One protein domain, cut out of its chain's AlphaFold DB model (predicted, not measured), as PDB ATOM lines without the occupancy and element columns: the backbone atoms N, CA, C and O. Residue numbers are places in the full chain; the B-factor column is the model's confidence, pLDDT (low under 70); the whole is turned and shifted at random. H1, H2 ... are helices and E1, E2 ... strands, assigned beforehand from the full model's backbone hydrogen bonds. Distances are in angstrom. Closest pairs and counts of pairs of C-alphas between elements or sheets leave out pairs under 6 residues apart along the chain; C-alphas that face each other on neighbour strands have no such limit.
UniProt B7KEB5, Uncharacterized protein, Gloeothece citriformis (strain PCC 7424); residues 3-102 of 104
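AT A GLANCE: This is residues 3 to 102 of the 104 residues of an uncharacterized protein of Gloeothece citriformis (strain PCC 7424) (UniProt B7KEB5). A small twisted sheet of four strands, E1 to E4, makes one end of the domain, and the long helix H3 starts far from it and runs through the middle until its residues 43 to 50 cover one face of the sheet. At the other end H1 crosses the first half of H3, with the short H2 beside H1, while the last stretch holds H4, beside the sheet, and ends in the short H5, near H3. The printed part has 100 residues with five named helices and four named strands, in the order E1 H1 H2 H3 E2 E3 E4 H4 H5; the mixed sheet runs E1 E2 E3 E4, with E1 and E2 parallel and the other neighbours antiparallel. The class is mixed, helices and strands, and the whole is compact, with a radius of gyration of the C-alphas of 13.5 A and spans of 39 by 27 by 25 A.

IN THESE COORDINATES: The sheet holds E1, residues 3 to 5, from C-alpha 3 at (154.576, 307.968, 340.324); E2, residues 59 to 63, 13.2 A long; E3, residues 69 to 75, 19.3 A; and E4, residues 78 to 81. H3, residues 35 to 50, is 22.2 A long and ends at C-alpha 50 at (151.852, 310.811, 349.865). H1 is residues 14 to 23, 14.6 A; H2 residues 28 to 31; H4 residues 83 to 91, 11.9 A; H5 residues 99 to 102, ending at C-alpha 102 at (155.591, 299.538, 357.788).

HOW THE PARTS SIT: E2, E3 and E4 form a meander, each strand the antiparallel neighbour of the one before, through hairpins E2 and E3, and E3 and E4; N 62 and O 70 are 2.8 A apart, N 75 and O 78 2.8 A. E1, H1 H2 H3 and E2 form a strand-helix-strand unit, two parallel neighbour strands with helices between; N 4 and O 61 are 2.9 A apart. H3 on one face of the sheet gives two layers; its height over the sheet is 11.7 A, and it runs slantwise to the strands, at 55 degrees to E3 on the local plane. H4 only grazes the sheet with residues 83 to 89. H3, with residues 38 to 42 alone, touches H1, about perpendicular at 79 degrees; the closest C-alphas, of Ile 17 and Tyr 41, are 6.2 A apart. H1 touches H2, the closest C-alphas being those of Glu 18 and Pro 28, 5.8 A. H3, with residues 36 to 40 alone, and H4 only just touch, with 3 pairs of C-alphas within 8 A, the closest those of Arg 36 and Leu 90, 6.5 A. H5 is close to H3 but not clearly touching, the closest C-alphas being those of Cys 39 and Phe 99, 7.8 A. In H1, H3 and H4 every O i to N i+4 pair is within hydrogen-bond range; H2 and H5 are too short for such a pair.

THE WHOLE: The C-alphas farthest apart, of Ser 29 and Gly 57, are 39.2 A apart. The printed part has no cut, and no link is long. Confidence is low, with pLDDT under 70, at residue 66 and residues 83 to 102.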
ATOM      1  N   ILE A   3     154.412 309.266 339.649       91.94
ATOM      2  CA  ILE A   3     154.576 307.968 340.324       91.94
ATOM      3  C   ILE A   3     155.144 308.253 341.711       91.94
ATOM      4  O   ILE A   3     156.120 308.991 341.826       91.94
ATOM      5  N   ILE A   4     154.516 307.715 342.756       91.69
ATOM      6  CA  ILE A   4     154.916 307.950 344.147       91.69
ATOM      7  C   ILE A   4     155.096 306.602 344.838       91.69
ATOM      8  O   ILE A   4     154.174 305.791 344.884       91.69
ATOM      9  N   HIS A   5     156.282 306.378 345.393       91.06
ATOM     10  CA  HIS A   5     156.601 305.167 346.140       91.06
ATOM     11  C   HIS A   5     156.342 305.387 347.634       91.06
ATOM     12  O   HIS A   5     156.898 306.304 348.242       91.06
ATOM     13  N   ILE A   6     155.516 304.530 348.235       88.31
ATOM     14  CA  ILE A   6     155.268 304.526 349.676       88.31
ATOM     15  C   ILE A   6     156.488 303.948 350.383       88.31
ATOM     16  O   ILE A   6     156.723 302.744 350.426       88.31
ATOM     17  N   THR A   7     157.268 304.848 350.959       84.50
ATOM     18  CA  THR A   7     158.337 304.540 351.913       84.50
ATOM     19  C   THR A   7     157.848 304.676 353.361       84.50
ATOM     20  O   THR A   7     156.744 305.158 353.634       84.50
ATOM     21  N   SER A   8     158.709 304.338 354.323       80.44
ATOM     22  CA  SER A   8     158.414 304.457 355.758       80.44
ATOM     23  C   SER A   8     158.087 305.890 356.220       80.44
ATOM     24  O   SER A   8     157.503 306.070 357.285       80.44
ATOM     25  N   SER A   9     158.446 306.937 355.464       84.62
ATOM     26  CA  SER A   9     158.066 308.329 355.776       84.62
ATOM     27  C   SER A   9     156.599 308.640 355.482       84.62
ATOM     28  O   SER A   9     156.078 309.639 355.975       84.62
ATOM     29  N   HIS A  10     155.941 307.807 354.678       89.19
ATOM     30  CA  HIS A  10     154.533 307.971 354.328       89.19
ATOM     31  C   HIS A  10     153.607 307.233 355.294       89.19
ATOM     32  O   HIS A  10     152.462 307.645 355.467       89.19
ATOM     33  N   CYS A  11     154.115 306.176 355.929       88.31
ATOM     34  CA  CYS A  11     153.338 305.281 356.773       88.31
ATOM     35  C   CYS A  11     152.998 305.916 358.132       88.31
ATOM     36  O   CYS A  11     153.821 306.653 358.689       88.31
ATOM     37  N   PRO A  12     151.811 305.627 358.689       90.25
ATOM     38  CA  PRO A  12     151.451 306.086 360.023       90.25
ATOM     39  C   PRO A  12     152.248 305.351 361.105       90.25
ATOM     40  O   PRO A  12     152.597 304.177 360.978       90.25
ATOM     41  N   SER A  13     152.468 306.040 362.219       91.69
ATOM     42  CA  SER A  13     152.849 305.411 363.483       91.69
ATOM     43  C   SER A  13     151.675 304.654 364.098       91.69
ATOM     44  O   SER A  13     150.507 304.960 363.832       91.69
ATOM     45  N   ARG A  14     151.979 303.730 365.013       91.62
ATOM     46  CA  ARG A  14     150.962 303.008 365.797       91.62
ATOM     47  C   ARG A  14     149.920 303.949 366.417       91.62
ATOM     48  O   ARG A  14     148.716 303.736 366.282       91.62
ATOM     49  N   ARG A  15     150.397 305.022 367.053       92.69
ATOM     50  CA  ARG A  15     149.567 306.021 367.741       92.69
ATOM     51  C   ARG A  15     148.620 306.749 366.786       92.69
ATOM     52  O   ARG A  15     147.503 307.075 367.171       92.69
ATOM     53  N   GLN A  16     149.049 307.004 365.549       93.31
ATOM     54  CA  GLN A  16     148.199 307.645 364.542       93.31
ATOM     55  C   GLN A  16     147.056 306.726 364.105       93.31
ATOM     56  O   GLN A  16     145.923 307.189 364.028       93.31
ATOM     57  N   ILE A  17     147.322 305.431 363.901       92.12
ATOM     58  CA  ILE A  17     146.270 304.453 363.576       92.12
ATOM     59  C   ILE A  17     145.263 304.347 364.728       92.12
ATOM     60  O   ILE A  17     144.058 304.414 364.505       92.12
ATOM     61  N   GLU A  18     145.742 304.229 365.969       93.38
ATOM     62  CA  GLU A  18     144.869 304.174 367.151       93.38
ATOM     63  C   GLU A  18     144.023 305.445 367.295       93.38
ATOM     64  O   GLU A  18     142.838 305.354 367.603       93.38
ATOM     65  N   SER A  19     144.598 306.619 367.013       93.50
ATOM     66  CA  SER A  19     143.867 307.890 367.028       93.50
ATOM     67  C   SER A  19     142.778 307.958 365.954       93.50
ATOM     68  O   SER A  19     141.709 308.499 366.228       93.50
ATOM     69  N   MET A  20     143.025 307.429 364.749       92.38
ATOM     70  CA  MET A  20     142.010 307.347 363.689       92.38
ATOM     71  C   MET A  20     140.866 306.415 364.101       92.38
ATOM     72  O   MET A  20     139.704 306.797 364.022       92.38
ATOM     73  N   ALA A  21     141.195 305.232 364.625       92.19
ATOM     74  CA  ALA A  21     140.204 304.267 365.093       92.19
ATOM     75  C   ALA A  21     139.347 304.820 366.246       92.19
ATOM     76  O   ALA A  21     138.128 304.656 366.254       92.19
ATOM     77  N   GLN A  22     139.962 305.528 367.199       93.69
ATOM     78  CA  GLN A  22     139.243 306.162 368.307       93.69
ATOM     79  C   GLN A  22     138.259 307.237 367.839       93.69
ATOM     80  O   GLN A  22     137.170 307.328 368.403       93.69
ATOM     81  N   ALA A  23     138.606 308.016 366.809       91.69
ATOM     82  CA  ALA A  23     137.698 309.010 366.231       91.69
ATOM     83  C   ALA A  23     136.426 308.370 365.638       91.69
ATOM     84  O   ALA A  23     135.380 309.010 365.589       91.69
ATOM     85  N   GLU A  24     136.501 307.094 365.255       91.69
ATOM     86  CA  GLU A  24     135.381 306.281 364.764       91.69
ATOM     87  C   GLU A  24     134.723 305.433 365.874       91.69
ATOM     88  O   GLU A  24     133.874 304.585 365.605       91.69
ATOM     89  N   GLY A  25     135.102 305.640 367.142       94.06
ATOM     90  CA  GLY A  25     134.563 304.902 368.289       94.06
ATOM     91  C   GLY A  25     135.099 303.473 368.433       94.06
ATOM     92  O   GLY A  25     134.540 302.676 369.190       94.06
ATOM     93  N   ILE A  26     136.183 303.126 367.733       93.00
ATOM     94  CA  ILE A  26     136.791 301.795 367.772       93.00
ATOM     95  C   ILE A  26     137.919 301.782 368.817       93.00
ATOM     96  O   ILE A  26     138.929 302.472 368.656       93.00
ATOM     97  N   PRO A  27     137.803 300.985 369.897       92.06
ATOM     98  CA  PRO A  27     138.847 300.917 370.910       92.06
ATOM     99  C   PRO A  27     140.095 300.190 370.372       92.06
ATOM    100  O   PRO A  27     139.955 299.210 369.629       92.06
ATOM    101  N   PRO A  28     141.318 300.573 370.804       88.19
ATOM    102  CA  PRO A  28     142.561 299.948 370.341       88.19
ATOM    103  C   PRO A  28     142.585 298.418 370.482       88.19
ATOM    104  O   PRO A  28     143.093 297.720 369.609       88.19
ATOM    105  N   SER A  29     141.979 297.872 371.539       88.81
ATOM    106  CA  SER A  29     141.892 296.420 371.754       88.81
ATOM    107  C   SER A  29     141.133 295.681 370.646       88.81
ATOM    108  O   SER A  29     141.489 294.550 370.323       88.81
ATOM    109  N   LYS A  30     140.122 296.311 370.032       89.00
ATOM    110  CA  LYS A  30     139.369 295.755 368.894       89.00
ATOM    111  C   LYS A  30     140.033 296.040 367.549       89.00
ATOM    112  O   LYS A  30     139.877 295.254 366.620       89.00
ATOM    113  N   LEU A  31     140.778 297.139 367.451       90.19
ATOM    114  CA  LEU A  31     141.542 297.491 366.257       90.19
ATOM    115  C   LEU A  31     142.588 296.414 365.936       90.19
ATOM    116  O   LEU A  31     142.579 295.852 364.847       90.19
ATOM    117  N   TRP A  32     143.468 296.095 366.889       87.38
ATOM    118  CA  TRP A  32     144.653 295.266 366.621       87.38
ATOM    119  C   TRP A  32     144.361 293.781 366.386       87.38
ATOM    120  O   TRP A  32     145.186 293.087 365.795       87.38
ATOM    121  N   ILE A  33     143.189 293.296 366.802       87.81
ATOM    122  CA  ILE A  33     142.723 291.939 366.475       87.81
ATOM    123  C   ILE A  33     142.129 291.855 365.060       87.81
ATOM    124  O   ILE A  33     142.016 290.765 364.506       87.81
ATOM    125  N   ASN A  34     141.772 292.992 364.453       85.25
ATOM    126  CA  ASN A  34     141.210 293.063 363.111       85.25
ATOM    127  C   ASN A  34     142.267 293.557 362.116       85.25
ATOM    128  O   ASN A  34     142.379 294.752 361.840       85.25
ATOM    129  N   ARG A  35     143.027 292.615 361.541       80.75
ATOM    130  CA  ARG A  35     144.080 292.931 360.562       80.75
ATOM    131  C   ARG A  35     143.549 293.786 359.411       80.75
ATOM    132  O   ARG A  35     144.123 294.834 359.160       80.75
ATOM    133  N   ARG A  36     142.416 293.416 358.794       80.81
ATOM    134  CA  ARG A  36     141.820 294.150 357.656       80.81
ATOM    135  C   ARG A  36     141.567 295.624 357.972       80.81
ATOM    136  O   ARG A  36     141.856 296.490 357.149       80.81
ATOM    137  N   LEU A  37     141.065 295.911 359.171       83.38
ATOM    138  CA  LEU A  37     140.826 297.280 359.618       83.38
ATOM    139  C   LEU A  37     142.137 298.069 359.763       83.38
ATOM    140  O   LEU A  37     142.238 299.191 359.271       83.38
ATOM    141  N   VAL A  38     143.164 297.465 360.367       87.06
ATOM    142  CA  VAL A  38     144.506 298.069 360.465       87.06
ATOM    143  C   VAL A  38     145.078 298.368 359.073       87.06
ATOM    144  O   VAL A  38     145.620 299.452 358.858       87.06
ATOM    145  N   CYS A  39     144.913 297.453 358.108       81.88
ATOM    146  CA  CYS A  39     145.342 297.662 356.719       81.88
ATOM    147  C   CYS A  39     144.646 298.859 356.081       81.88
ATOM    148  O   CYS A  39     145.301 299.679 355.441       81.88
ATOM    149  N   SER A  40     143.330 298.964 356.276       83.38
ATOM    150  CA  SER A  40     142.530 300.062 355.741       83.38
ATOM    151  C   SER A  40     143.058 301.416 356.224       83.38
ATOM    152  O   SER A  40     143.318 302.306 355.409       83.38
ATOM    153  N   TYR A  41     143.329 301.555 357.527       87.25
ATOM    154  CA  TYR A  41     143.899 302.786 358.078       87.25
ATOM    155  C   TYR A  41     145.314 303.066 357.567       87.25
ATOM    156  O   TYR A  41     145.612 304.204 357.203       87.25
ATOM    157  N   LEU A  42     146.174 302.046 357.490       87.12
ATOM    158  CA  LEU A  42     147.534 302.190 356.973       87.12
ATOM    159  C   LEU A  42     147.538 302.687 355.526       87.12
ATOM    160  O   LEU A  42     148.246 303.648 355.213       87.12
ATOM    161  N   ILE A  43     146.745 302.061 354.654       85.75
ATOM    162  CA  ILE A  43     146.651 302.423 353.236       85.75
ATOM    163  C   ILE A  43     146.078 303.833 353.098       85.75
ATOM    164  O   ILE A  43     146.682 304.675 352.433       85.75
ATOM    165  N   THR A  44     144.966 304.115 353.782       85.19
ATOM    166  CA  THR A  44     144.288 305.418 353.733       85.19
ATOM    167  C   THR A  44     145.220 306.544 354.166       85.19
ATOM    168  O   THR A  44     145.376 307.530 353.444       85.19
ATOM    169  N   PHE A  45     145.898 306.385 355.305       89.50
ATOM    170  CA  PHE A  45     146.838 307.385 355.799       89.50
ATOM    171  C   PHE A  45     148.024 307.564 354.849       89.50
ATOM    172  O   PHE A  45     148.393 308.693 354.524       89.50
ATOM    173  N   SER A  46     148.615 306.460 354.383       89.75
ATOM    174  CA  SER A  46     149.797 306.504 353.515       89.75
ATOM    175  C   SER A  46     149.498 307.211 352.198       89.75
ATOM    176  O   SER A  46     150.278 308.062 351.770       89.75
ATOM    177  N   ILE A  47     148.342 306.921 351.590       89.12
ATOM    178  CA  ILE A  47     147.865 307.620 350.394       89.12
ATOM    179  C   ILE A  47     147.645 309.097 350.718       89.12
ATOM    180  O   ILE A  47     148.195 309.945 350.022       89.12
ATOM    181  N   ALA A  48     146.908 309.443 351.776       87.56
ATOM    182  CA  ALA A  48     146.656 310.843 352.132       87.56
ATOM    183  C   ALA A  48     147.960 311.645 352.322       87.56
ATOM    184  O   ALA A  48     148.115 312.741 351.784       87.56
ATOM    185  N   ASN A  49     148.942 311.071 353.018       90.62
ATOM    186  CA  ASN A  49     150.231 311.713 353.253       90.62
ATOM    187  C   ASN A  49     151.064 311.852 351.966       90.62
ATOM    188  O   ASN A  49     151.598 312.926 351.684       90.62
ATOM    189  N   ALA A  50     151.132 310.801 351.143       90.38
ATOM    190  CA  ALA A  50     151.852 310.811 349.865       90.38
ATOM    191  C   ALA A  50     151.287 311.830 348.862       90.38
ATOM    192  O   ALA A  50     151.990 312.315 347.979       90.38
ATOM    193  N   THR A  51     150.013 312.181 349.008       90.62
ATOM    194  CA  THR A  51     149.241 312.963 348.032       90.62
ATOM    195  C   THR A  51     148.971 314.393 348.471       90.62
ATOM    196  O   THR A  51     148.365 315.168 347.725       90.62
ATOM    197  N   LYS A  52     149.461 314.784 349.652       88.44
ATOM    198  CA  LYS A  52     149.281 316.133 350.204       88.44
ATOM    199  C   LYS A  52     149.705 317.232 349.220       88.44
ATOM    200  O   LYS A  52     149.004 318.230 349.088       88.44
ATOM    201  N   ASN A  53     150.778 316.981 348.466       88.19
ATOM    202  CA  ASN A  53     151.380 317.907 347.504       88.19
ATOM    203  C   ASN A  53     150.864 317.740 346.064       88.19
ATOM    204  O   ASN A  53     151.378 318.401 345.167       88.19
ATOM    205  N   LEU A  54     149.908 316.838 345.807       90.44
ATOM    206  CA  LEU A  54     149.255 316.794 344.497       90.44
ATOM    207  C   LEU A  54     148.358 318.022 344.344       90.44
ATOM    208  O   LEU A  54     147.621 318.385 345.268       90.44
ATOM    209  N   GLU A  55     148.396 318.633 343.172       90.56
ATOM    210  CA  GLU A  55     147.498 319.712 342.784       90.56
ATOM    211  C   GLU A  55     146.143 319.151 342.334       90.56
ATOM    212  O   GLU A  55     145.989 317.964 342.020       90.56
ATOM    213  N   ASN A  56     145.113 319.997 342.344       88.69
ATOM    214  CA  ASN A  56     143.783 319.588 341.909       88.69
ATOM    215  C   ASN A  56     143.796 319.205 340.418       88.69
ATOM    216  O   ASN A  56     144.346 319.925 339.593       88.69
ATOM    217  N   GLY A  57     143.174 318.081 340.063       85.31
ATOM    218  CA  GLY A  57     143.184 317.529 338.707       85.31
ATOM    219  C   GLY A  57     144.362 316.595 338.413       85.31
ATOM    220  O   GLY A  57     144.306 315.855 337.425       85.31
ATOM    221  N   GLU A  58     145.391 316.553 339.267       90.50
ATOM    222  CA  GLU A  58     146.521 315.648 339.072       90.50
ATOM    223  C   GLU A  58     146.145 314.182 339.327       90.50
ATOM    224  O   GLU A  58     145.363 313.833 340.218       90.50
ATOM    225  N   LYS A  59     146.761 313.304 338.528       90.19
ATOM    226  CA  LYS A  59     146.706 311.848 338.676       90.19
ATOM    227  C   LYS A  59     148.063 311.321 339.119       90.19
ATOM    228  O   LYS A  59     149.095 311.725 338.561       90.19
ATOM    229  N   ALA A  60     148.047 310.365 340.040       91.19
ATOM    230  CA  ALA A  60     149.241 309.654 340.460       91.19
ATOM    231  C   ALA A  60     149.016 308.144 340.538       91.19
ATOM    232  O   ALA A  60     147.904 307.676 340.773       91.19
ATOM    233  N   LEU A  61     150.099 307.402 340.340       90.38
ATOM    234  CA  LEU A  61     150.197 305.984 340.645       90.38
ATOM    235  C   LEU A  61     150.970 305.845 341.959       90.38
ATOM    236  O   LEU A  61     152.141 306.219 342.029       90.38
ATOM    237  N   ILE A  62     150.303 305.361 343.001       89.75
ATOM    238  CA  ILE A  62     150.901 305.086 344.308       89.75
ATOM    239  C   ILE A  62     151.357 303.634 344.331       89.75
ATOM    240  O   ILE A  62     150.528 302.748 344.163       89.75
ATOM    241  N   LYS A  63     152.643 303.390 344.579       88.62
ATOM    242  CA  LYS A  63     153.208 302.042 344.696       88.62
ATOM    243  C   LYS A  63     153.550 301.739 346.149       88.62
ATOM    244  O   LYS A  63     154.381 302.431 346.740       88.62
ATOM    245  N   PHE A  64     152.909 300.732 346.721       83.81
ATOM    246  CA  PHE A  64     153.250 300.169 348.023       83.81
ATOM    247  C   PHE A  64     154.310 299.064 347.866       83.81
ATOM    248  O   PHE A  64     154.497 298.537 346.769       83.81
ATOM    249  N   PRO A  65     155.018 298.697 348.948       74.62
ATOM    250  CA  PRO A  65     155.772 297.446 348.988       74.62
ATOM    251  C   PRO A  65     154.871 296.241 348.651       74.62
ATOM    252  O   PRO A  65     153.677 296.283 348.944       74.62
ATOM    253  N   ALA A  66     155.450 295.175 348.086       68.81
ATOM    254  CA  ALA A  66     154.755 293.952 347.642       68.81
ATOM    255  C   ALA A  66     153.861 294.102 346.387       68.81
ATOM    256  O   ALA A  66     152.803 293.487 346.306       68.81
ATOM    257  N   ASP A  67     154.298 294.913 345.414       71.56
ATOM    258  CA  ASP A  67     153.677 295.069 344.082       71.56
ATOM    259  C   ASP A  67     152.207 295.531 344.091       71.56
ATOM    260  O   ASP A  67     151.467 295.368 343.122       71.56
ATOM    261  N   VAL A  68     151.785 296.166 345.187       76.38
ATOM    262  CA  VAL A  68     150.456 296.763 345.317       76.38
ATOM    263  C   VAL A  68     150.485 298.185 344.767       76.38
ATOM    264  O   VAL A  68     151.265 299.026 345.224       76.38
ATOM    265  N   GLU A  69     149.598 298.494 343.823       83.38
ATOM    266  CA  GLU A  69     149.567 299.798 343.162       83.38
ATOM    267  C   GLU A  69     148.157 300.395 343.116       83.38
ATOM    268  O   GLU A  69     147.196 299.737 342.736       83.38
ATOM    269  N   PHE A  70     148.027 301.682 343.442       84.38
ATOM    270  CA  PHE A  70     146.759 302.405 343.379       84.38
ATOM    271  C   PHE A  70     146.858 303.578 342.418       84.38
ATOM    272  O   PHE A  70     147.649 304.502 342.618       84.38
ATOM    273  N   MET A  71     145.997 303.594 341.404       87.06
ATOM    274  CA  MET A  71     145.774 304.803 340.622       87.06
ATOM    275  C   MET A  71     144.818 305.724 341.378       87.06
ATOM    276  O   MET A  71     143.709 305.334 341.750       87.06
ATOM    277  N   ILE A  72     145.254 306.962 341.579       88.44
ATOM    278  CA  ILE A  72     144.512 307.981 342.309       88.44
ATOM    279  C   ILE A  72     144.382 309.261 341.492       88.44
ATOM    280  O   ILE A  72     145.226 309.589 340.651       88.44
ATOM    281  N   LYS A  73     143.328 310.020 341.782       88.00
ATOM    282  CA  LYS A  73     143.114 311.357 341.228       88.00
ATOM    283  C   LYS A  73     142.710 312.311 342.340       88.00
ATOM    284  O   LYS A  73     141.846 311.971 343.149       88.00
ATOM    285  N   LYS A  74     143.317 313.499 342.372       85.38
ATOM    286  CA  LYS A  74     142.875 314.567 343.270       85.38
ATOM    287  C   LYS A  74     141.811 315.404 342.571       85.38
ATOM    288  O   LYS A  74     142.062 315.958 341.505       85.38
ATOM    289  N   GLU A  75     140.626 315.477 343.156       86.75
ATOM    290  CA  GLU A  75     139.503 316.272 342.665       86.75
ATOM    291  C   GLU A  75     138.863 317.020 343.830       86.75
ATOM    292  O   GLU A  75     138.503 316.420 344.837       86.75
ATOM    293  N   ASN A  76     138.714 318.335 343.693       83.75
ATOM    294  CA  ASN A  76     138.118 319.223 344.691       83.75
ATOM    295  C   ASN A  76     138.759 319.067 346.082       83.75
ATOM    296  O   ASN A  76     138.077 319.032 347.102       83.75
ATOM    297  N   GLY A  77     140.086 318.911 346.114       76.69
ATOM    298  CA  GLY A  77     140.846 318.697 347.350       76.69
ATOM    299  C   GLY A  77     140.757 317.278 347.924       76.69
ATOM    300  O   GLY A  77     141.508 316.966 348.844       76.69
ATOM    301  N   GLN A  78     139.920 316.402 347.363       81.50
ATOM    302  CA  GLN A  78     139.761 315.015 347.795       81.50
ATOM    303  C   GLN A  78     140.579 314.066 346.925       81.50
ATOM    304  O   GLN A  78     140.705 314.258 345.716       81.50
ATOM    305  N   VAL A  79     141.115 313.009 347.532       82.69
ATOM    306  CA  VAL A  79     141.803 311.938 346.809       82.69
ATOM    307  C   VAL A  79     140.802 310.827 346.546       82.69
ATOM    308  O   VAL A  79     140.324 310.183 347.474       82.69
ATOM    309  N   LYS A  80     140.489 310.598 345.273       80.00
ATOM    310  CA  LYS A  80     139.672 309.465 344.848       80.00
ATOM    311  C   LYS A  80     140.584 308.297 344.501       80.00
ATOM    312  O   LYS A  80     141.466 308.427 343.649       80.00
ATOM    313  N   VAL A  81     140.353 307.172 345.167       74.12
ATOM    314  CA  VAL A  81     140.976 305.875 344.876       74.12
ATOM    315  C   VAL A  81     139.966 305.039 344.096       74.12
ATOM    316  O   VAL A  81     138.770 305.111 344.375       74.12
ATOM    317  N   ASN A  82     140.420 304.246 343.123       70.25
ATOM    318  CA  ASN A  82     139.547 303.263 342.484       70.25
ATOM    319  C   ASN A  82     139.122 302.196 343.520       70.25
ATOM    320  O   ASN A  82     139.947 301.406 343.984       70.25
ATOM    321  N   SER A  83     137.840 302.200 343.892       57.31
ATOM    322  CA  SER A  83     137.270 301.377 344.962       57.31
ATOM    323  C   SER A  83     137.254 299.881 344.656       57.31
ATOM    324  O   SER A  83     137.331 299.087 345.589       57.31
ATOM    325  N   GLU A  84     137.195 299.481 343.383       61.97
ATOM    326  CA  GLU A  84     137.212 298.064 342.987       61.97
ATOM    327  C   GLU A  84     138.566 297.423 343.308       61.97
ATOM    328  O   GLU A  84     138.627 296.316 343.834       61.97
ATOM    329  N   HIS A  85     139.654 298.167 343.092       63.97
ATOM    330  CA  HIS A  85     141.008 297.718 343.410       63.97
ATOM    331  C   HIS A  85     141.241 297.644 344.927       63.97
ATOM    332  O   HIS A  85     141.865 296.708 345.422       63.97
ATOM    333  N   LEU A  86     140.697 298.602 345.687       61.97
ATOM    334  CA  LEU A  86     140.763 298.586 347.151       61.97
ATOM    335  C   LEU A  86     139.956 297.422 347.744       61.97
ATOM    336  O   LEU A  86     140.443 296.739 348.638       61.97
ATOM    337  N   ALA A  87     138.745 297.176 347.239       61.03
ATOM    338  CA  ALA A  87     137.907 296.063 347.674       61.03
ATOM    339  C   ALA A  87     138.541 294.707 347.335       61.03
ATOM    340  O   ALA A  87     138.521 293.802 348.167       61.03
ATOM    341  N   TRP A  88     139.163 294.590 346.158       65.69
ATOM    342  CA  TRP A  88     139.932 293.411 345.767       65.69
ATOM    343  C   TRP A  88     141.109 293.166 346.730       65.69
ATOM    344  O   TRP A  88     141.230 292.079 347.290       65.69
ATOM    345  N   MET A  89     141.894 294.206 347.035       64.50
ATOM    346  CA  MET A  89     143.012 294.142 347.990       64.50
ATOM    347  C   MET A  89     142.589 293.805 349.428       64.50
ATOM    348  O   MET A  89     143.302 293.091 350.125       64.50
ATOM    349  N   LEU A  90     141.446 294.316 349.894       63.22
ATOM    350  CA  LEU A  90     140.917 294.035 351.236       63.22
ATOM    351  C   LEU A  90     140.187 292.680 351.326       63.22
ATOM    352  O   LEU A  90     139.958 292.179 352.431       63.22
ATOM    353  N   GLY A  91     139.793 292.116 350.179       57.56
ATOM    354  CA  GLY A  91     139.102 290.833 350.052       57.56
ATOM    355  C   GLY A  91     140.036 289.622 349.972       57.56
ATOM    356  O   GLY A  91     139.641 288.542 350.412       57.56
ATOM    357  N   HIS A  92     141.262 289.794 349.469       54.12
ATOM    358  CA  HIS A  92     142.288 288.749 349.429       54.12
ATOM    359  C   HIS A  92     143.090 288.676 350.738       54.12
ATOM    360  O   HIS A  92     143.209 289.665 351.460       54.12
ATOM    361  N   ASP A  93     143.606 287.486 351.067       50.19
ATOM    362  CA  ASP A  93     144.382 287.242 352.284       50.19
ATOM    363  C   ASP A  93     145.585 288.179 352.358       50.19
ATOM    364  O   ASP A  93     146.598 288.027 351.681       50.19
ATOM    365  N   ILE A  94     145.459 289.163 353.241       52.94
ATOM    366  CA  ILE A  94     146.431 290.217 353.499       52.94
ATOM    367  C   ILE A  94     147.689 289.656 354.218       52.94
ATOM    368  O   ILE A  94     148.459 290.380 354.835       52.94
ATOM    369  N   GLU A  95     147.926 288.345 354.191       48.50
ATOM    370  CA  GLU A  95     149.019 287.699 354.924       48.50
ATOM    371  C   GLU A  95     150.414 288.109 354.432       48.50
ATOM    372  O   GLU A  95     151.374 288.054 355.198       48.50
ATOM    373  N   THR A  96     150.532 288.574 353.186       51.12
ATOM    374  CA  THR A  96     151.812 288.932 352.555       51.12
ATOM    375  C   THR A  96     152.201 290.398 352.709       51.12
ATOM    376  O   THR A  96     153.335 290.768 352.404       51.12
ATOM    377  N   PHE A  97     151.297 291.253 353.187       54.53
ATOM    378  CA  PHE A  97     151.600 292.670 353.335       54.53
ATOM    379  C   PHE A  97     152.430 292.861 354.620       54.53
ATOM    380  O   PHE A  97     151.987 292.454 355.698       54.53
ATOM    381  N   PRO A  98     153.646 293.436 354.561       56.84
ATOM    382  CA  PRO A  98     154.592 293.410 355.679       56.84
ATOM    383  C   PRO A  98     154.241 294.445 356.769       56.84
ATOM    384  O   PRO A  98     154.983 295.393 357.024       56.84
ATOM    385  N   PHE A  99     153.102 294.267 357.449       56.09
ATOM    386  CA  PHE A  99     152.530 295.213 358.423       56.09
ATOM    387  C   PHE A  99     153.499 295.677 359.494       56.09
ATOM    388  O   PHE A  99     153.623 296.875 359.750       56.09
ATOM    389  N   SER A 100     154.176 294.721 360.124       54.38
ATOM    390  CA  SER A 100     155.108 294.979 361.219       54.38
ATOM    391  C   SER A 100     156.334 295.774 360.775       54.38
ATOM    392  O   SER A 100     156.992 296.370 361.617       54.38
ATOM    393  N   GLN A 101     156.628 295.810 359.472       58.62
ATOM    394  CA  GLN A 101     157.757 296.553 358.915       58.62
ATOM    395  C   GLN A 101     157.374 297.975 358.483       58.62
ATOM    396  O   GLN A 101     158.254 298.810 358.277       58.62
ATOM    397  N   MET A 102     156.076 298.260 358.322       56.56
ATOM    398  CA  MET A 102     155.591 299.538 357.788       56.56
ATOM    399  C   MET A 102     155.068 300.495 358.861       56.56
ATOM    400  O   MET A 102     155.104 301.706 358.657       56.56
TER     401      MET A 102